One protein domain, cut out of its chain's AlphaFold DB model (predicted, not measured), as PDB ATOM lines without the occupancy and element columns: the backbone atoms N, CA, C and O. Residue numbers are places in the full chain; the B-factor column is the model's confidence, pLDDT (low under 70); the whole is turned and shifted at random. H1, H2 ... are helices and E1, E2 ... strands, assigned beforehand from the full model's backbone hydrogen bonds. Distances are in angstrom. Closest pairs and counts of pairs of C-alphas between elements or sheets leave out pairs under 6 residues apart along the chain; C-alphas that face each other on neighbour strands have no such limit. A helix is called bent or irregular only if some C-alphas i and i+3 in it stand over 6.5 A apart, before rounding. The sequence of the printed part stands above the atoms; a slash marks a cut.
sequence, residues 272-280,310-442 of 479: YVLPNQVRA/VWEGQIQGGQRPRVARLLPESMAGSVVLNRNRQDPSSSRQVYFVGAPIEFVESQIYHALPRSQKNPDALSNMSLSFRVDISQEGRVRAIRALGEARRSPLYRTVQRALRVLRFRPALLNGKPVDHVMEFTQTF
ATOM      1  N   TYR A 272      37.261-102.948  -6.301       79.25
ATOM      2  CA  TYR A 272      38.210-101.929  -6.732       79.25
ATOM      3  C   TYR A 272      38.472-100.916  -5.622       79.25
ATOM      4  O   TYR A 272      37.550-100.303  -5.079       79.25
ATOM      5  N   VAL A 273      39.745-100.713  -5.277       77.44
ATOM      6  CA  VAL A 273      40.153 -99.666  -4.330       77.44
ATOM      7  C   VAL A 273      40.414 -98.374  -5.089       77.44
ATOM      8  O   VAL A 273      41.232 -98.322  -6.006       77.44
ATOM      9  N   LEU A 274      39.710 -97.316  -4.699       74.00
ATOM     10  CA  LEU A 274      39.788 -96.014  -5.342       74.00
ATOM     11  C   LEU A 274      41.034 -95.256  -4.864       74.00
ATOM     12  O   LEU A 274      41.260 -95.155  -3.655       74.00
ATOM     13  N   PRO A 275      41.815 -94.647  -5.773       67.75
ATOM     14  CA  PRO A 275      42.994 -93.889  -5.388       67.75
ATOM     15  C   PRO A 275      42.610 -92.616  -4.620       67.75
ATOM     16  O   PRO A 275      41.585 -91.968  -4.881       67.75
ATOM     17  N   ASN A 276      43.482 -92.211  -3.692       63.16
ATOM     18  CA  ASN A 276      43.312 -90.984  -2.906       63.16
ATOM     19  C   ASN A 276      43.386 -89.717  -3.779       63.16
ATOM     20  O   ASN A 276      42.732 -88.717  -3.476       63.16
ATOM     21  N   GLN A 277      44.143 -89.761  -4.881       56.97
ATOM     22  CA  GLN A 277      44.302 -88.654  -5.823       56.97
ATOM     23  C   GLN A 277      44.094 -89.107  -7.269       56.97
ATOM     24  O   GLN A 277      44.529 -90.179  -7.672       56.97
ATOM     25  N   VAL A 278      43.467 -88.244  -8.072       52.31
ATOM     26  CA  VAL A 278      43.145 -88.518  -9.481       52.31
ATOM     27  C   VAL A 278      44.418 -88.655 -10.337       52.31
ATOM     28  O   VAL A 278      44.442 -89.465 -11.253       52.31
ATOM     29  N   ARG A 279      45.503 -87.926 -10.039       46.22
ATOM     30  CA  ARG A 279      46.746 -87.947 -10.843       46.22
ATOM     31  C   ARG A 279      47.661 -89.161 -10.613       46.22
ATOM     32  O   ARG A 279      48.573 -89.355 -11.403       46.22
ATOM     33  N   ALA A 280      47.424 -89.976  -9.585       46.31
ATOM     34  CA  ALA A 280      48.372 -91.016  -9.167       46.31
ATOM     35  C   ALA A 280      48.325 -92.323  -9.992       46.31
ATOM     36  O   ALA A 280      49.182 -93.175  -9.808       46.31
ATOM     37  N   VAL A 310      38.226-106.256   7.312       51.69
ATOM     38  CA  VAL A 310      39.128-105.319   6.604       51.69
ATOM     39  C   VAL A 310      38.325-104.367   5.717       51.69
ATOM     40  O   VAL A 310      38.586-103.164   5.647       51.69
ATOM     41  N   TRP A 311      37.306-104.914   5.063       54.97
ATOM     42  CA  TRP A 311      36.340-104.203   4.245       54.97
ATOM     43  C   TRP A 311      35.546-103.204   5.102       54.97
ATOM     44  O   TRP A 311      35.467-102.030   4.747       54.97
ATOM     45  N   GLU A 312      35.101-103.600   6.296       56.06
ATOM     46  CA  GLU A 312      34.477-102.716   7.281       56.06
ATOM     47  C   GLU A 312      35.403-101.593   7.751       56.06
ATOM     48  O   GLU A 312      34.956-100.453   7.848       56.06
ATOM     49  N   GLY A 313      36.685-101.864   7.998       57.00
ATOM     50  CA  GLY A 313      37.661-100.827   8.351       57.00
ATOM     51  C   GLY A 313      37.818 -99.757   7.261       57.00
ATOM     52  O   GLY A 313      38.005 -98.583   7.567       57.00
ATOM     53  N   GLN A 314      37.670-100.136   5.987       56.97
ATOM     54  CA  GLN A 314      37.679 -99.212   4.841       56.97
ATOM     55  C   GLN A 314      36.331 -98.505   4.612       56.97
ATOM     56  O   GLN A 314      36.280 -97.477   3.930       56.97
ATOM     57  N   ILE A 315      35.248 -99.052   5.167       57.56
ATOM     58  CA  ILE A 315      33.886 -98.502   5.114       57.56
ATOM     59  C   ILE A 315      33.621 -97.527   6.258       57.56
ATOM     60  O   ILE A 315      32.818 -96.603   6.108       57.56
ATOM     61  N   GLN A 316      34.304 -97.701   7.387       50.81
ATOM     62  CA  GLN A 316      34.096 -96.909   8.589       50.81
ATOM     63  C   GLN A 316      34.639 -95.476   8.464       50.81
ATOM     64  O   GLN A 316      35.794 -95.237   8.122       50.81
ATOM     65  N   GLY A 317      33.767 -94.525   8.820       47.56
ATOM     66  CA  GLY A 317      34.105 -93.156   9.209       47.56
ATOM     67  C   GLY A 317      34.113 -92.134   8.079       47.56
ATOM     68  O   GLY A 317      35.179 -91.851   7.561       47.56
ATOM     69  N   GLY A 318      32.955 -91.537   7.748       52.91
ATOM     70  CA  GLY A 318      32.792 -90.178   7.179       52.91
ATOM     71  C   GLY A 318      33.630 -89.760   5.958       52.91
ATOM     72  O   GLY A 318      33.639 -88.583   5.597       52.91
ATOM     73  N   GLN A 319      34.354 -90.683   5.338       60.84
ATOM     74  CA  GLN A 319      35.352 -90.404   4.322       60.84
ATOM     75  C   GLN A 319      34.800 -90.647   2.922       60.84
ATOM     76  O   GLN A 319      33.799 -91.336   2.717       60.84
ATOM     77  N   ARG A 320      35.462 -90.021   1.943       65.19
ATOM     78  CA  ARG A 320      35.141 -90.158   0.518       65.19
ATOM     79  C   ARG A 320      35.112 -91.638   0.114       65.19
ATOM     80  O   ARG A 320      35.858 -92.415   0.704       65.19
ATOM     81  N   PRO A 321      34.362 -92.001  -0.942       71.00
ATOM     82  CA  PRO A 321      34.357 -93.355  -1.477       71.00
ATOM     83  C   PRO A 321      35.783 -93.862  -1.694       71.00
ATOM     84  O   PRO A 321      36.572 -93.213  -2.399       71.00
ATOM     85  N   ARG A 322      36.104 -94.981  -1.036       72.44
ATOM     86  CA  ARG A 322      37.400 -95.683  -1.109       72.44
ATOM     87  C   ARG A 322      37.297 -97.019  -1.831       72.44
ATOM     88  O   ARG A 322      38.314 -97.547  -2.264       72.44
ATOM     89  N   VAL A 323      36.089 -97.553  -1.960       71.38
ATOM     90  CA  VAL A 323      35.820 -98.840  -2.593       71.38
ATOM     91  C   VAL A 323      34.708 -98.654  -3.616       71.38
ATOM     92  O   VAL A 323      33.708 -97.991  -3.336       71.38
ATOM     93  N   ALA A 324      34.908 -99.241  -4.786       76.81
ATOM     94  CA  ALA A 324      33.882 -99.499  -5.779       76.81
ATOM     95  C   ALA A 324      33.780-101.013  -5.992       76.81
ATOM     96  O   ALA A 324      34.762-101.740  -5.816       76.81
ATOM     97  N   ARG A 325      32.595-101.487  -6.354       80.06
ATOM     98  CA  ARG A 325      32.344-102.875  -6.732       80.06
ATOM     99  C   ARG A 325      31.667-102.904  -8.096       80.06
ATOM    100  O   ARG A 325      30.913-101.997  -8.433       80.06
ATOM    101  N   LEU A 326      31.949-103.945  -8.860       78.81
ATOM    102  CA  LEU A 326      31.161-104.333 -10.022       78.81
ATOM    103  C   LEU A 326      30.608-105.729  -9.772       78.81
ATOM    104  O   LEU A 326      31.360-106.622  -9.372       78.81
ATOM    105  N   LEU A 327      29.311-105.896  -9.995       75.38
ATOM    106  CA  LEU A 327      28.656-107.197 -10.018       75.38
ATOM    107  C   LEU A 327      28.388-107.600 -11.477       75.38
ATOM    108  O   LEU A 327      28.234-106.707 -12.310       75.38
ATOM    109  N   PRO A 328      28.321-108.909 -11.787       59.78
ATOM    110  CA  PRO A 328      27.986-109.390 -13.132       59.78
ATOM    111  C   PRO A 328      26.630-108.865 -13.615       59.78
ATOM    112  O   PRO A 328      26.482-108.482 -14.767       59.78
ATOM    113  N   GLU A 329      25.673-108.764 -12.691       64.50
ATOM    114  CA  GLU A 329      24.390-108.102 -12.886       64.50
ATOM    115  C   GLU A 329      24.213-107.063 -11.781       64.50
ATOM    116  O   GLU A 329      24.395-107.358 -10.594       64.50
ATOM    117  N   SER A 330      23.896-105.822 -12.158       55.62
ATOM    118  CA  SER A 330      23.684-104.754 -11.184       55.62
ATOM    119  C   SER A 330      22.371-104.989 -10.440       55.62
ATOM    120  O   SER A 330      21.292-104.611 -10.891       55.62
ATOM    121  N   MET A 331      22.468-105.601  -9.265       61.22
ATOM    122  CA  MET A 331      21.368-105.648  -8.312       61.22
ATOM    123  C   MET A 331      21.367-104.335  -7.532       61.22
ATOM    124  O   MET A 331      22.005-104.214  -6.489       61.22
ATOM    125  N   ALA A 332      20.679-103.320  -8.056       50.12
ATOM    126  CA  ALA A 332      20.474-102.058  -7.351       50.12
ATOM    127  C   ALA A 332      20.041-102.316  -5.893       50.12
ATOM    128  O   ALA A 332      19.041-102.984  -5.667       50.12
ATOM    129  N   GLY A 333      20.771-101.793  -4.903       55.62
ATOM    130  CA  GLY A 333      20.479-102.065  -3.487       55.62
ATOM    131  C   GLY A 333      21.111-103.347  -2.941       55.62
ATOM    132  O   GLY A 333      20.707-103.821  -1.881       55.62
ATOM    133  N   SER A 334      22.110-103.898  -3.629       62.66
ATOM    134  CA  SER A 334      22.885-105.041  -3.164       62.66
ATOM    135  C   SER A 334      23.478-104.803  -1.770       62.66
ATOM    136  O   SER A 334      23.892-103.700  -1.388       62.66
ATOM    137  N   VAL A 335      23.488-105.875  -0.982       66.75
ATOM    138  CA  VAL A 335      23.887-105.857   0.426       66.75
ATOM    139  C   VAL A 335      25.086-106.765   0.604       66.75
ATOM    140  O   VAL A 335      25.141-107.833   0.006       66.75
ATOM    141  N   VAL A 336      26.044-106.348   1.427       63.56
ATOM    142  CA  VAL A 336      26.995-107.278   2.042       63.56
ATOM    143  C   VAL A 336      26.474-107.609   3.429       63.56
ATOM    144  O   VAL A 336      26.388-106.730   4.292       63.56
ATOM    145  N   LEU A 337      26.109-108.873   3.617       60.38
ATOM    146  CA  LEU A 337      25.745-109.432   4.912       60.38
ATOM    147  C   LEU A 337      27.012-109.898   5.630       60.38
ATOM    148  O   LEU A 337      27.529-110.979   5.345       60.38
ATOM    149  N   ASN A 338      27.507-109.118   6.593       58.62
ATOM    150  CA  ASN A 338      28.533-109.628   7.495       58.62
ATOM    151  C   ASN A 338      27.869-110.320   8.687       58.62
ATOM    152  O   ASN A 338      27.411-109.655   9.616       58.62
ATOM    153  N   ARG A 339      27.815-111.657   8.664       54.91
ATOM    154  CA  ARG A 339      27.509-112.452   9.861       54.91
ATOM    155  C   ARG A 339      28.815-112.713  10.610       54.91
ATOM    156  O   ARG A 339      29.609-113.581  10.224       54.91
ATOM    157  N   ASN A 340      29.046-111.935  11.667       47.19
ATOM    158  CA  ASN A 340      30.244-112.058  12.492       47.19
ATOM    159  C   ASN A 340      30.323-113.457  13.149       47.19
ATOM    160  O   ASN A 340      29.309-114.098  13.406       47.19
ATOM    161  N   ARG A 341      31.540-113.967  13.409       47.41
ATOM    162  CA  ARG A 341      31.757-115.327  13.965       47.41
ATOM    163  C   ARG A 341      31.308-115.436  15.427       47.41
ATOM    164  O   ARG A 341      30.958-116.524  15.863       47.41
ATOM    165  N   GLN A 342      31.372-114.329  16.163       46.91
ATOM    166  CA  GLN A 342      31.121-114.288  17.606       46.91
ATOM    167  C   GLN A 342      29.661-113.997  17.956       46.91
ATOM    168  O   GLN A 342      29.218-114.376  19.032       46.91
ATOM    169  N   ASP A 343      28.917-113.375  17.042       48.22
ATOM    170  CA  ASP A 343      27.499-113.111  17.233       48.22
ATOM    171  C   ASP A 343      26.749-113.331  15.907       48.22
ATOM    172  O   ASP A 343      26.720-112.433  15.056       48.22
ATOM    173  N   PRO A 344      26.158-114.525  15.705       46.72
ATOM    174  CA  PRO A 344      25.360-114.832  14.523       46.72
ATOM    175  C   PRO A 344      24.076-113.991  14.417       46.72
ATOM    176  O   PRO A 344      23.461-114.005  13.351       46.72
ATOM    177  N   SER A 345      23.692-113.258  15.472       49.91
ATOM    178  CA  SER A 345      22.598-112.279  15.450       49.91
ATOM    179  C   SER A 345      23.047-110.875  15.016       49.91
ATOM    180  O   SER A 345      22.222-110.067  14.599       49.91
ATOM    181  N   SER A 346      24.357-110.595  15.007       54.56
ATOM    182  CA  SER A 346      24.916-109.348  14.471       54.56
ATOM    183  C   SER A 346      25.110-109.439  12.949       54.56
ATOM    184  O   SER A 346      26.215-109.651  12.445       54.56
ATOM    185  N   SER A 347      24.030-109.303  12.172       57.31
ATOM    186  CA  SER A 347      24.145-109.068  10.728       57.31
ATOM    187  C   SER A 347      24.416-107.580  10.489       57.31
ATOM    188  O   SER A 347      23.516-106.740  10.480       57.31
ATOM    189  N   ARG A 348      25.689-107.201  10.304       66.62
ATOM    190  CA  ARG A 348      25.985-105.845   9.824       66.62
ATOM    191  C   ARG A 348      25.740-105.811   8.322       66.62
ATOM    192  O   ARG A 348      26.454-106.460   7.560       66.62
ATOM    193  N   GLN A 349      24.733-105.050   7.917       72.25
ATOM    194  CA  GLN A 349      24.371-104.874   6.516       72.25
ATOM    195  C   GLN A 349      25.058-103.622   5.961       72.25
ATOM    196  O   GLN A 349      24.957-102.535   6.537       72.25
ATOM    197  N   VAL A 350      25.773-103.762   4.843       75.19
ATOM    198  CA  VAL A 350      26.300-102.620   4.084       75.19
ATOM    199  C   VAL A 350      25.583-102.544   2.751       75.19
ATOM    200  O   VAL A 350      25.664-103.475   1.957       75.19
ATOM    201  N   TYR A 351      24.924-101.415   2.507       77.69
ATOM    202  CA  TYR A 351      24.189-101.163   1.274       77.69
ATOM    203  C   TYR A 351      25.067-100.499   0.229       77.69
ATOM    204  O   TYR A 351      25.838 -99.575   0.531       77.69
ATOM    205  N   PHE A 352      24.882-100.934  -1.009       82.00
ATOM    206  CA  PHE A 352      25.487-100.320  -2.169       82.00
ATOM    207  C   PHE A 352      24.452 -99.665  -3.064       82.00
ATOM    208  O   PHE A 352      23.294-100.075  -3.145       82.00
ATOM    209  N   VAL A 353      24.908 -98.625  -3.749       84.19
ATOM    210  CA  VAL A 353      24.134 -97.861  -4.718       84.19
ATOM    211  C   VAL A 353      24.962 -97.589  -5.950       84.19
ATOM    212  O   VAL A 353      26.175 -97.376  -5.867       84.19
ATOM    213  N   GLY A 354      24.268 -97.519  -7.073       86.44
ATOM    214  CA  GLY A 354      24.865 -97.229  -8.359       86.44
ATOM    215  C   GLY A 354      24.793 -98.414  -9.310       86.44
ATOM    216  O   GLY A 354      24.913 -99.559  -8.891       86.44
ATOM    217  N   ALA A 355      24.604 -98.115 -10.588       87.69
ATOM    218  CA  ALA A 355      24.711 -99.061 -11.682       87.69
ATOM    219  C   ALA A 355      25.472 -98.402 -12.851       87.69
ATOM    220  O   ALA A 355      25.201 -97.237 -13.145       87.69
ATOM    221  N   PRO A 356      26.407 -99.103 -13.514       87.56
ATOM    222  CA  PRO A 356      26.862-100.455 -13.188       87.56
ATOM    223  C   PRO A 356      27.903-100.478 -12.052       87.56
ATOM    224  O   PRO A 356      28.080-101.519 -11.430       87.56
ATOM    225  N   ILE A 357      28.570 -99.354 -11.736       89.69
ATOM    226  CA  ILE A 357      29.507 -99.299 -10.604       89.69
ATOM    227  C   ILE A 357      28.731 -99.073  -9.317       89.69
ATOM    228  O   ILE A 357      28.028 -98.072  -9.154       89.69
ATOM    229  N   GLU A 358      28.942 -99.976  -8.378       86.62
ATOM    230  CA  GLU A 358      28.375 -99.923  -7.050       86.62
ATOM    231  C   GLU A 358      29.337 -99.264  -6.068       86.62
ATOM    232  O   GLU A 358      30.537 -99.551  -6.008       86.62
ATOM    233  N   PHE A 359      28.781 -98.406  -5.228       85.44
ATOM    234  CA  PHE A 359      29.499 -97.730  -4.167       85.44
ATOM    235  C   PHE A 359      28.758 -97.893  -2.854       85.44
ATOM    236  O   PHE A 359      27.534 -97.976  -2.823       85.44
ATOM    237  N   VAL A 360      29.497 -97.839  -1.753       82.69
ATOM    238  CA  VAL A 360      28.906 -97.845  -0.416       82.69
ATOM    239  C   VAL A 360      28.014 -96.614  -0.255       82.69
ATOM    240  O   VAL A 360      28.483 -95.473  -0.349       82.69
ATOM    241  N   GLU A 361      26.734 -96.845   0.022       81.88
ATOM    242  CA  GLU A 361      25.699 -95.812   0.034       81.88
ATOM    243  C   GLU A 361      26.048 -94.648   0.967       81.88
ATOM    244  O   GLU A 361      25.965 -93.477   0.588       81.88
ATOM    245  N   SER A 362      26.488 -94.956   2.191       78.81
ATOM    246  CA  SER A 362      26.865 -93.935   3.172       78.81
ATOM    247  C   SER A 362      27.999 -93.042   2.663       78.81
ATOM    248  O   SER A 362      27.923 -91.822   2.809       78.81
ATOM    249  N   GLN A 363      29.012 -93.607   2.002       82.38
ATOM    250  CA  GLN A 363      30.165 -92.863   1.485       82.38
ATOM    251  C   GLN A 363      29.788 -91.949   0.319       82.38
ATOM    252  O   GLN A 363      30.261 -90.812   0.246       82.38
ATOM    253  N   ILE A 364      28.916 -92.417  -0.578       84.44
ATOM    254  CA  ILE A 364      28.395 -91.594  -1.675       84.44
ATOM    255  C   ILE A 364      27.569 -90.438  -1.133       84.44
ATOM    256  O   ILE A 364      27.792 -89.293  -1.522       84.44
ATOM    257  N   TYR A 365      26.692 -90.704  -0.168       82.88
ATOM    258  CA  TYR A 365      25.894 -89.662   0.464       82.88
ATOM    259  C   TYR A 365      26.764 -88.618   1.185       82.88
ATOM    260  O   TYR A 365      26.481 -87.419   1.157       82.88
ATOM    261  N   HIS A 366      27.874 -89.039   1.802       80.62
ATOM    262  CA  HIS A 366      28.847 -88.117   2.394       80.62
ATOM    263  C   HIS A 366      29.599 -87.275   1.359       80.62
ATOM    264  O   HIS A 366      29.986 -86.152   1.689       80.62
ATOM    265  N   ALA A 367      29.782 -87.779   0.136       82.69
ATOM    266  CA  ALA A 367      30.420 -87.046  -0.954       82.69
ATOM    267  C   ALA A 367      29.530 -85.932  -1.539       82.69
ATOM    268  O   ALA A 367      30.058 -85.033  -2.194       82.69
ATOM    269  N   LEU A 368      28.215 -85.959  -1.287       85.25
ATOM    270  CA  LEU A 368      27.297 -84.914  -1.734       85.25
ATOM    271  C   LEU A 368      27.455 -83.610  -0.923       85.25
ATOM    272  O   LEU A 368      27.645 -83.652   0.302       85.25
ATOM    273  N   PRO A 369      27.323 -82.433  -1.569       85.19
ATOM    274  CA  PRO A 369      27.204 -81.149  -0.885       85.19
ATOM    275  C   PRO A 369      26.055 -81.161   0.124       85.19
ATOM    276  O   PRO A 369      25.027 -81.788  -0.117       85.19
ATOM    277  N   ARG A 370      26.185 -80.429   1.243       83.50
ATOM    278  CA  ARG A 370      25.133 -80.371   2.281       83.50
ATOM    279  C   ARG A 370      23.761 -79.968   1.720       83.50
ATOM    280  O   ARG A 370      22.767 -80.529   2.156       83.50
ATOM    281  N   SER A 371      23.723 -79.069   0.734       81.56
ATOM    282  CA  SER A 371      22.498 -78.625   0.053       81.56
ATOM    283  C   SER A 371      21.793 -79.718  -0.758       81.56
ATOM    284  O   SER A 371      20.618 -79.577  -1.070       81.56
ATOM    285  N   GLN A 372      22.494 -80.802  -1.095       81.94
ATOM    286  CA  GLN A 372      21.997 -81.911  -1.911       81.94
ATOM    287  C   GLN A 372      21.870 -83.209  -1.102       81.94
ATOM    288  O   GLN A 372      21.742 -84.283  -1.672       81.94
ATOM    289  N   LYS A 373      21.910 -83.148   0.233       80.38
ATOM    290  CA  LYS A 373      21.684 -84.311   1.105       80.38
ATOM    291  C   LYS A 373      20.188 -84.498   1.373       80.38
ATOM    292  O   LYS A 373      19.728 -84.279   2.491       80.38
ATOM    293  N   ASN A 374      19.448 -84.883   0.338       78.38
ATOM    294  CA  ASN A 374      18.061 -85.356   0.416       78.38
ATOM    295  C   ASN A 374      18.045 -86.874   0.107       78.38
ATOM    296  O   ASN A 374      18.868 -87.306  -0.704       78.38
ATOM    297  N   PRO A 375      17.162 -87.688   0.727       65.81
ATOM    298  CA  PRO A 375      16.969 -89.103   0.373       65.81
ATOM    299  C   PRO A 375      16.858 -89.394  -1.138       65.81
ATOM    300  O   PRO A 375      17.388 -90.406  -1.587       65.81
ATOM    301  N   ASP A 376      16.272 -88.492  -1.926       73.38
ATOM    302  CA  ASP A 376      16.066 -88.660  -3.374       73.38
ATOM    303  C   ASP A 376      17.153 -87.980  -4.229       73.38
ATOM    304  O   ASP A 376      17.081 -87.941  -5.456       73.38
ATOM    305  N   ALA A 377      18.197 -87.421  -3.608       79.12
ATOM    306  CA  ALA A 377      19.221 -86.685  -4.346       79.12
ATOM    307  C   ALA A 377      20.001 -87.570  -5.324       79.12
ATOM    308  O   ALA A 377      20.411 -87.098  -6.379       79.12
ATOM    309  N   LEU A 378      20.203 -88.844  -4.981       82.25
ATOM    310  CA  LEU A 378      20.926 -89.783  -5.831       82.25
ATOM    311  C   LEU A 378      20.077 -90.275  -7.008       82.25
ATOM    312  O   LEU A 378      20.607 -90.368  -8.110       82.25
ATOM    313  N   SER A 379      18.772 -90.504  -6.821       81.06
ATOM    314  CA  SER A 379      17.903 -91.091  -7.857       81.06
ATOM    315  C   SER A 379      17.778 -90.250  -9.120       81.06
ATOM    316  O   SER A 379      17.547 -90.795 -10.193       81.06
ATOM    317  N   ASN A 380      17.997 -88.940  -9.011       81.75
ATOM    318  CA  ASN A 380      17.943 -88.019 -10.146       81.75
ATOM    319  C   ASN A 380      19.316 -87.805 -10.807       81.75
ATOM    320  O   ASN A 380      19.435 -87.025 -11.749       81.75
ATOM    321  N   MET A 381      20.374 -88.452 -10.307       88.31
ATOM    322  CA  MET A 381      21.720 -88.326 -10.857       88.31
ATOM    323  C   MET A 381      21.990 -89.432 -11.873       88.31
ATOM    324  O   MET A 381      22.039 -90.617 -11.546       88.31
ATOM    325  N   SER A 382      22.268 -89.007 -13.101       92.25
ATOM    326  CA  SER A 382      22.859 -89.833 -14.148       92.25
ATOM    327  C   SER A 382      24.123 -89.146 -14.659       92.25
ATOM    328  O   SER A 382      24.149 -87.927 -14.845       92.25
ATOM    329  N   LEU A 383      25.207 -89.901 -14.819       94.69
ATOM    330  CA  LEU A 383      26.469 -89.398 -15.347       94.69
ATOM    331  C   LEU A 383      26.898 -90.261 -16.528       94.69
ATOM    332  O   LEU A 383      27.290 -91.412 -16.344       94.69
ATOM    333  N   SER A 384      26.889 -89.674 -17.719       96.06
ATOM    334  CA  SER A 384      27.361 -90.329 -18.935       96.06
ATOM    335  C   SER A 384      28.812 -89.957 -19.241       96.06
ATOM    336  O   SER A 384      29.243 -88.805 -19.112       96.06
ATOM    337  N   PHE A 385      29.583 -90.952 -19.654       95.75
ATOM    338  CA  PHE A 385      30.996 -90.854 -19.984       95.75
ATOM    339  C   PHE A 385      31.252 -91.538 -21.320       95.75
ATOM    340  O   PHE A 385      30.653 -92.557 -21.624       95.75
ATOM    341  N   ARG A 386      32.204 -91.014 -22.082       96.50
ATOM    342  CA  ARG A 386      32.875 -91.725 -23.162       96.50
ATOM    343  C   ARG A 386      34.222 -92.210 -22.648       96.50
ATOM    344  O   ARG A 386      34.984 -91.411 -22.086       96.50
ATOM    345  N   VAL A 387      34.480 -93.502 -22.794       95.94
ATOM    346  CA  VAL A 387      35.634 -94.188 -22.213       95.94
ATOM    347  C   VAL A 387      36.384 -94.928 -23.312       95.94
ATOM    348  O   VAL A 387      35.795 -95.726 -24.033       95.94
ATOM    349  N   ASP A 388      37.686 -94.667 -23.414       96.50
ATOM    350  CA  ASP A 388      38.568 -95.337 -24.369       96.50
ATOM    351  C   ASP A 388      39.211 -96.536 -23.651       96.50
ATOM    352  O   ASP A 388      39.957 -96.345 -22.681       96.50
ATOM    353  N   ILE A 389      38.907 -97.756 -24.093       96.31
ATOM    354  CA  ILE A 389      39.361 -99.018 -23.494       96.31
ATOM    355  C   ILE A 389      40.410 -99.652 -24.399       96.31
ATOM    356  O   ILE A 389      40.229 -99.738 -25.612       96.31
ATOM    357  N   SER A 390      41.525-100.071 -23.805       96.06
ATOM    358  CA  SER A 390      42.604-100.732 -24.532       96.06
ATOM    359  C   SER A 390      42.353-102.226 -24.750       96.06
ATOM    360  O   SER A 390      41.588-102.845 -24.014       96.06
ATOM    361  N   GLN A 391      43.118-102.829 -25.660       93.69
ATOM    362  CA  GLN A 391      43.260-104.286 -25.827       93.69
ATOM    363  C   GLN A 391      43.644-105.029 -24.534       93.69
ATOM    364  O   GLN A 391      43.345-106.203 -24.373       93.69
ATOM    365  N   GLU A 392      44.281-104.343 -23.583       93.44
ATOM    366  CA  GLU A 392      44.620-104.883 -22.257       93.44
ATOM    367  C   GLU A 392      43.475-104.726 -21.238       93.44
ATOM    368  O   GLU A 392      43.679-104.899 -20.034       93.44
ATOM    369  N   GLY A 393      42.295-104.277 -21.670       92.06
ATOM    370  CA  GLY A 393      41.159-104.060 -20.780       92.06
ATOM    371  C   GLY A 393      41.304-102.862 -19.841       92.06
ATOM    372  O   GLY A 393      40.678-102.820 -18.777       92.06
ATOM    373  N   ARG A 394      42.166-101.891 -20.175       93.38
ATOM    374  CA  ARG A 394      42.445-100.716 -19.336       93.38
ATOM    375  C   ARG A 394      41.806 -99.460 -19.904       93.38
ATOM    376  O   ARG A 394      41.849 -99.210 -21.104       93.38
ATOM    377  N   VAL A 395      41.312 -98.604 -19.017       93.44
ATOM    378  CA  VAL A 395      40.807 -97.282 -19.395       93.44
ATOM    379  C   VAL A 395      41.968 -96.323 -19.672       93.44
ATOM    380  O   VAL A 395      42.721 -95.975 -18.760       93.44
ATOM    381  N   ARG A 396      42.093 -95.859 -20.919       93.31
ATOM    382  CA  ARG A 396      43.106 -94.880 -21.353       93.31
ATOM    383  C   ARG A 396      42.634 -93.441 -21.185       93.31
ATOM    384  O   ARG A 396      43.382 -92.597 -20.694       93.31
ATOM    385  N   ALA A 397      41.388 -93.154 -21.556       93.62
ATOM    386  CA  ALA A 397      40.816 -91.816 -21.458       93.62
ATOM    387  C   ALA A 397      39.359 -91.852 -20.996       93.62
ATOM    388  O   ALA A 397      38.620 -92.791 -21.271       93.62
ATOM    389  N   ILE A 398      38.953 -90.800 -20.280       95.44
ATOM    390  CA  ILE A 398      37.589 -90.630 -19.769       95.44
ATOM    391  C   ILE A 398      37.140 -89.211 -20.089       95.44
ATOM    392  O   ILE A 398      37.724 -88.240 -19.592       95.44
ATOM    393  N   ARG A 399      36.068 -89.079 -20.867       96.06
ATOM    394  CA  ARG A 399      35.446 -87.800 -21.224       96.06
ATOM    395  C   ARG A 399      34.019 -87.801 -20.694       96.06
ATOM    396  O   ARG A 399      33.262 -88.707 -20.991       96.06
ATOM    397  N   ALA A 400      33.641 -86.809 -19.893       94.12
ATOM    398  CA  ALA A 400      32.235 -86.674 -19.506       94.12
ATOM    399  C   ALA A 400      31.403 -86.144 -20.677       94.12
ATOM    400  O   ALA A 400      31.861 -85.242 -21.385       94.12
ATOM    401  N   LEU A 401      30.195 -86.680 -20.812       94.31
ATOM    402  CA  LEU A 401      29.172 -86.266 -21.762       94.31
ATOM    403  C   LEU A 401      28.098 -85.447 -21.024       94.31
ATOM    404  O   LEU A 401      27.835 -85.678 -19.841       94.31
ATOM    405  N   GLY A 402      27.512 -84.461 -21.706       90.88
ATOM    406  CA  GLY A 402      26.460 -83.607 -21.145       90.88
ATOM    407  C   GLY A 402      26.845 -82.937 -19.820       90.88
ATOM    408  O   GLY A 402      27.936 -82.379 -19.663       90.88
ATOM    409  N   GLU A 403      25.945 -83.005 -18.839       89.00
ATOM    410  CA  GLU A 403      26.110 -82.346 -17.539       89.00
ATOM    411  C   GLU A 403      26.947 -83.139 -16.526       89.00
ATOM    412  O   GLU A 403      27.194 -82.656 -15.417       89.00
ATOM    413  N   ALA A 404      27.465 -84.316 -16.896       87.75
ATOM    414  CA  ALA A 404      28.194 -85.189 -15.979       87.75
ATOM    415  C   ALA A 404      29.366 -84.478 -15.275       87.75
ATOM    416  O   ALA A 404      29.634 -84.763 -14.113       87.75
ATOM    417  N   ARG A 405      30.030 -83.500 -15.921       89.75
ATOM    418  CA  ARG A 405      31.125 -82.703 -15.312       89.75
ATOM    419  C   ARG A 405      30.685 -81.823 -14.140       89.75
ATOM    420  O   ARG A 405      31.521 -81.498 -13.299       89.75
ATOM    421  N   ARG A 406      29.419 -81.398 -14.113       89.69
ATOM    422  CA  ARG A 406      28.857 -80.524 -13.071       89.69
ATOM    423  C   ARG A 406      28.383 -81.311 -11.850       89.69
ATOM    424  O   ARG A 406      28.218 -80.727 -10.784       89.69
ATOM    425  N   SER A 407      28.198 -82.624 -11.989       90.38
ATOM    426  CA  SER A 407      27.766 -83.479 -10.887       90.38
ATOM    427  C   SER A 407      28.811 -83.521  -9.761       90.38
ATOM    428  O   SER A 407      30.006 -83.701 -10.032       90.38
ATOM    429  N   PRO A 408      28.394 -83.450  -8.483       89.56
ATOM    430  CA  PRO A 408      29.302 -83.620  -7.346       89.56
ATOM    431  C   PRO A 408      29.986 -84.996  -7.328       89.56
ATOM    432  O   PRO A 408      31.069 -85.146  -6.757       89.56
ATOM    433  N   LEU A 409      29.390 -86.001  -7.977       90.94
ATOM    434  CA  LEU A 409      29.911 -87.366  -8.030       90.94
ATOM    435  C   LEU A 409      30.873 -87.606  -9.199       90.94
ATOM    436  O   LEU A 409      31.516 -88.657  -9.232       90.94
ATOM    437  N   TYR A 410      31.061 -86.631 -10.099       92.44
ATOM    438  CA  TYR A 410      31.923 -86.757 -11.281       92.44
ATOM    439  C   TYR A 410      33.305 -87.327 -10.949       92.44
ATOM    440  O   TYR A 410      33.731 -88.336 -11.508       92.44
ATOM    441  N   ARG A 411      33.999 -86.721  -9.976       90.56
ATOM    442  CA  ARG A 411      35.351 -87.148  -9.575       90.56
ATOM    443  C   ARG A 411      35.367 -88.516  -8.897       90.56
ATOM    444  O   ARG A 411      36.405 -89.169  -8.873       90.56
ATOM    445  N   THR A 412      34.264 -88.937  -8.290       89.69
ATOM    446  CA  THR A 412      34.156 -90.261  -7.671       89.69
ATOM    447  C   THR A 412      34.029 -91.328  -8.745       89.69
ATOM    448  O   THR A 412      34.852 -92.240  -8.772       89.69
ATOM    449  N   VAL A 413      33.082 -91.166  -9.671       91.94
ATOM    450  CA  VAL A 413      32.876 -92.115 -10.773       91.94
ATOM    451  C   VAL A 413      34.100 -92.154 -11.687       91.94
ATOM    452  O   VAL A 413      34.586 -93.228 -12.016       91.94
ATOM    453  N   GLN A 414      34.704 -91.000 -11.988       92.50
ATOM    454  CA  GLN A 414      35.945 -90.944 -12.765       92.50
ATOM    455  C   GLN A 414      37.101 -91.700 -12.089       92.50
ATOM    456  O   GLN A 414      37.899 -92.328 -12.780       92.50
ATOM    457  N   ARG A 415      37.225 -91.646 -10.754       89.44
ATOM    458  CA  ARG A 415      38.247 -92.425 -10.030       89.44
ATOM    459  C   ARG A 415      37.969 -93.919 -10.091       89.44
ATOM    460  O   ARG A 415      38.927 -94.670 -10.213       89.44
ATOM    461  N   ALA A 416      36.700 -94.321 -10.016       90.62
ATOM    462  CA  ALA A 416      36.309 -95.714 -10.175       90.62
ATOM    463  C   ALA A 416      36.663 -96.221 -11.568       90.62
ATOM    464  O   ALA A 416      37.477 -97.128 -11.671       90.62
ATOM    465  N   LEU A 417      36.192 -95.549 -12.622       91.94
ATOM    466  CA  LEU A 417      36.474 -95.907 -14.016       91.94
ATOM    467  C   LEU A 417      37.971 -96.123 -14.301       91.94
ATOM    468  O   LEU A 417      38.322 -97.021 -15.050       91.94
ATOM    469  N   ARG A 418      38.871 -95.351 -13.676       90.25
ATOM    470  CA  ARG A 418      40.330 -95.509 -13.861       90.25
ATOM    471  C   ARG A 418      40.910 -96.805 -13.306       90.25
ATOM    472  O   ARG A 418      41.959 -97.231 -13.775       90.25
ATOM    473  N   VAL A 419      40.304 -97.362 -12.262       87.44
ATOM    474  CA  VAL A 419      40.790 -98.596 -11.630       87.44
ATOM    475  C   VAL A 419      40.057 -99.834 -12.117       87.44
ATOM    476  O   VAL A 419      40.554-100.932 -11.888       87.44
ATOM    477  N   LEU A 420      38.918 -99.665 -12.794       89.19
ATOM    478  CA  LEU A 420      38.196-100.777 -13.393       89.19
ATOM    479  C   LEU A 420      39.049-101.500 -14.433       89.19
ATOM    480  O   LEU A 420      39.880-100.907 -15.133       89.19
ATOM    481  N   ARG A 421      38.792-102.798 -14.537       91.31
ATOM    482  CA  ARG A 421      39.215-103.626 -15.656       91.31
ATOM    483  C   ARG A 421      38.002-103.943 -16.507       91.31
ATOM    484  O   ARG A 421      36.891-104.041 -15.992       91.31
ATOM    485  N   PHE A 422      38.232-104.071 -17.799       92.75
ATOM    486  CA  PHE A 422      37.219-104.435 -18.771       92.75
ATOM    487  C   PHE A 422      37.708-105.654 -19.534       92.75
ATOM    488  O   PHE A 422      38.876-105.698 -19.905       92.75
ATOM    489  N   ARG A 423      36.823-106.603 -19.829       93.69
ATOM    490  CA  ARG A 423      37.013-107.443 -21.002       93.69
ATOM    491  C   ARG A 423      37.045-106.491 -22.204       93.69
ATOM    492  O   ARG A 423      36.105-105.705 -22.351       93.69
ATOM    493  N   PRO A 424      38.120-106.477 -23.001       94.06
ATOM    494  CA  PRO A 424      38.182-105.649 -24.195       94.06
ATOM    495  C   PRO A 424      37.117-106.107 -25.192       94.06
ATOM    496  O   PRO A 424      36.643-107.241 -25.120       94.06
ATOM    497  N   ALA A 425      36.770-105.242 -26.145       93.62
ATOM    498  CA  ALA A 425      36.030-105.709 -27.308       93.62
ATOM    499  C   ALA A 425      36.861-106.794 -28.008       93.62
ATOM    500  O   ALA A 425      38.082-106.662 -28.131       93.62
ATOM    501  N   LEU A 426      36.212-107.864 -28.447       92.56
ATOM    502  CA  LEU A 426      36.832-108.979 -29.137       92.56
ATOM    503  C   LEU A 426      36.362-108.982 -30.588       92.56
ATOM    504  O   LEU A 426      35.168-109.043 -30.870       92.56
ATOM    505  N   LEU A 427      37.316-108.950 -31.514       91.06
ATOM    506  CA  LEU A 427      37.078-109.161 -32.935       91.06
ATOM    507  C   LEU A 427      37.696-110.507 -33.314       91.06
ATOM    508  O   LEU A 427      38.919-110.646 -33.307       91.06
ATOM    509  N   ASN A 428      36.858-111.504 -33.612       86.88
ATOM    510  CA  ASN A 428      37.289-112.890 -33.852       86.88
ATOM    511  C   ASN A 428      38.138-113.446 -32.687       86.88
ATOM    512  O   ASN A 428      39.241-113.956 -32.892       86.88
ATOM    513  N   GLY A 429      37.677-113.227 -31.451       87.69
ATOM    514  CA  GLY A 429      38.374-113.637 -30.225       87.69
ATOM    515  C   GLY A 429      39.592-112.793 -29.845       87.69
ATOM    516  O   GLY A 429      40.138-112.969 -28.760       87.69
ATOM    517  N   LYS A 430      40.011-111.843 -30.692       91.62
ATOM    518  CA  LYS A 430      41.177-110.994 -30.430       91.62
ATOM    519  C   LYS A 430      40.774-109.679 -29.773       91.62
ATOM    520  O   LYS A 430      39.945-108.968 -30.340       91.62
ATOM    521  N   PRO A 431      41.397-109.301 -28.644       93.44
ATOM    522  CA  PRO A 431      41.227-107.982 -28.052       93.44
ATOM    523  C   PRO A 431      41.507-106.845 -29.038       93.44
ATOM    524  O   PRO A 431      42.561-106.812 -29.673       93.44
ATOM    525  N   VAL A 432      40.598-105.874 -29.117       94.69
ATOM    526  CA  VAL A 432      40.758-104.625 -29.875       94.69
ATOM    527  C   VAL A 432      40.524-103.407 -28.980       94.69
ATOM    528  O   VAL A 432      39.781-103.461 -27.999       94.69
ATOM    529  N   ASP A 433      41.195-102.297 -29.305       95.31
ATOM    530  CA  ASP A 433      40.907-101.011 -28.671       95.31
ATOM    531  C   ASP A 433      39.480-100.597 -29.063       95.31
ATOM    532  O   ASP A 433      39.086-100.729 -30.223       95.31
ATOM    533  N   HIS A 434      38.705-100.081 -28.112       96.19
ATOM    534  CA  HIS A 434      37.310 -99.724 -28.349       96.19
ATOM    535  C   HIS A 434      36.901 -98.506 -27.524       96.19
ATOM    536  O   HIS A 434      37.364 -98.302 -26.400       96.19
ATOM    537  N   VAL A 435      36.015 -97.686 -28.085       95.94
ATOM    538  CA  VAL A 435      35.446 -96.520 -27.406       95.94
ATOM    539  C   VAL A 435      34.009 -96.840 -27.051       95.94
ATOM    540  O   VAL A 435      33.201 -97.040 -27.949       95.94
ATOM    541  N   MET A 436      33.684 -96.852 -25.762       94.25
ATOM    542  CA  MET A 436      32.322 -97.117 -25.302       94.25
ATOM    543  C   MET A 436      31.709 -95.901 -24.611       94.25
ATOM    544  O   MET A 436      32.410 -95.074 -24.011       94.25
ATOM    545  N   GLU A 437      30.383 -95.815 -24.656       94.31
ATOM    546  CA  GLU A 437      29.622 -94.913 -23.800       94.31
ATOM    547  C   GLU A 437      29.172 -95.654 -22.541       94.31
ATOM    548  O   GLU A 437      28.700 -96.784 -22.572       94.31
ATOM    549  N   PHE A 438      29.374 -95.012 -21.402       91.44
ATOM    550  CA  PHE A 438      29.166 -95.580 -20.086       91.44
ATOM    551  C   PHE A 438      28.270 -94.636 -19.296       91.44
ATOM    552  O   PHE A 438      28.652 -93.492 -19.037       91.44
ATOM    553  N   THR A 439      27.096 -95.107 -18.890       93.25
ATOM    554  CA  THR A 439      26.167 -94.313 -18.081       93.25
ATOM    555  C   THR A 439      26.088 -94.882 -16.677       93.25
ATOM    556  O   THR A 439      25.677 -96.020 -16.474       93.25
ATOM    557  N   GLN A 440      26.483 -94.065 -15.704       93.19
ATOM    558  CA  GLN A 440      26.320 -94.355 -14.290       93.19
ATOM    559  C   GLN A 440      25.003 -93.761 -13.795       93.19
ATOM    560  O   GLN A 440      24.850 -92.539 -13.782       93.19
ATOM    561  N   THR A 441      24.106 -94.601 -13.298       91.06
ATOM    562  CA  THR A 441      22.887 -94.185 -12.595       91.06
ATOM    563  C   THR A 441      23.001 -94.511 -11.111       91.06
ATOM    564  O   THR A 441      23.853 -95.304 -10.703       91.06
ATOM    565  N   PHE A 442      22.175 -93.884 -10.274       86.19
ATOM    566  CA  PHE A 442      22.072 -94.205  -8.849       86.19
ATOM    567  C   PHE A 442      20.612 -94.465  -8.497       86.19
ATOM    568  O   PHE A 442      19.953 -93.575  -7.965       86.19
TER     569      PHE A 442
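AT A GLANCE: This is residues 272 to 280 and 310 to 442 of the 479 residues of an uncharacterized protein of OM182 bacterium MED-G24 (UniProt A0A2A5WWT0). Two small, strongly twisted antiparallel sheets follow one another along the longest axis, and H4 packs on both near where they meet. The sheet E1 E4 E3 E2 curls like part of a barrel and ends in the hairpin E2 and E3; beyond the sheet E6 E5 E9, the small hairpin of E7 and E8 makes the opposite end. The printed part has 142 residues, with four named helices and nine named strands in the order H1 E1 E2 E3 E4 H2 E5 E6 H3 H4 E7 E8 E9, class mixed. It is compact, with a radius of gyration of the C-alphas of 16.5 A and spans of 52 by 38 by 28 A.

IN THESE COORDINATES: H1, residues 310 to 315, begins at C-alpha (39.128, -105.319, 6.604). E1 is residues 323 to 326, E2 335 to 339, E3 347 to 353, 19.1 A long, and E4 357 to 360. H2 is residues 361 to 367. E5, residues 382 to 389, is 21.1 A long; E6 is 395 to 400. H3, 402 to 406, is irregular, with C-alphas 402 and 405 7.5 A apart. H4, 410 to 419, is 14.8 A long. E7 is 425 to 427, E8 430 to 432, and E9, 434 to 441, is 22.1 A long and ends at C-alpha (22.887, -94.185, -12.595).

HOW THE PARTS SIT: E2, E3 and E4 form a meander, each strand the antiparallel neighbour of the one before; E1 pairs with E4, which makes a Greek key of these four strands. N 325 and O 358 are 2.8 A apart, N 353 and O 359 2.9 A, N 336 and O 350 2.9 A. Residues 272 to 273 pair antiparallel with 323 to 324 of E1. H2 stands up from this sheet at a height of 8.9 A; H1 only grazes it, with residues 311 to 315. The C-alphas of H4 and E1 come closest at Ala 416 and Ala 324, 6.3 A. H4 lies over E5 of the other sheet at a height of 8.3 A, two layers with the helix on one face, while H3 stands at that sheet's level. There N 385 and O 438 are 2.8 A apart, N 386 and O 399 2.8 A; in E7 and E8, N 427 and O 430 2.9 A. Each O i to N i+4 pair is within hydrogen-bond range in H1 and H2; H4 has 5 of 6, H3 0 of 1 and 1 of 2 O i to N i+3 pairs.

THE WHOLE: The C-alphas farthest apart, of Asp 343 and Asn 428, are 52.0 A apart. Residues 281 to 309 are not printed; C-alphas 280 and 310 are 23.2 A apart. The link H2 to E5 is long. Residues 275 to 280, 310 to 320, 328 to 348 and 375 have pLDDT under 70.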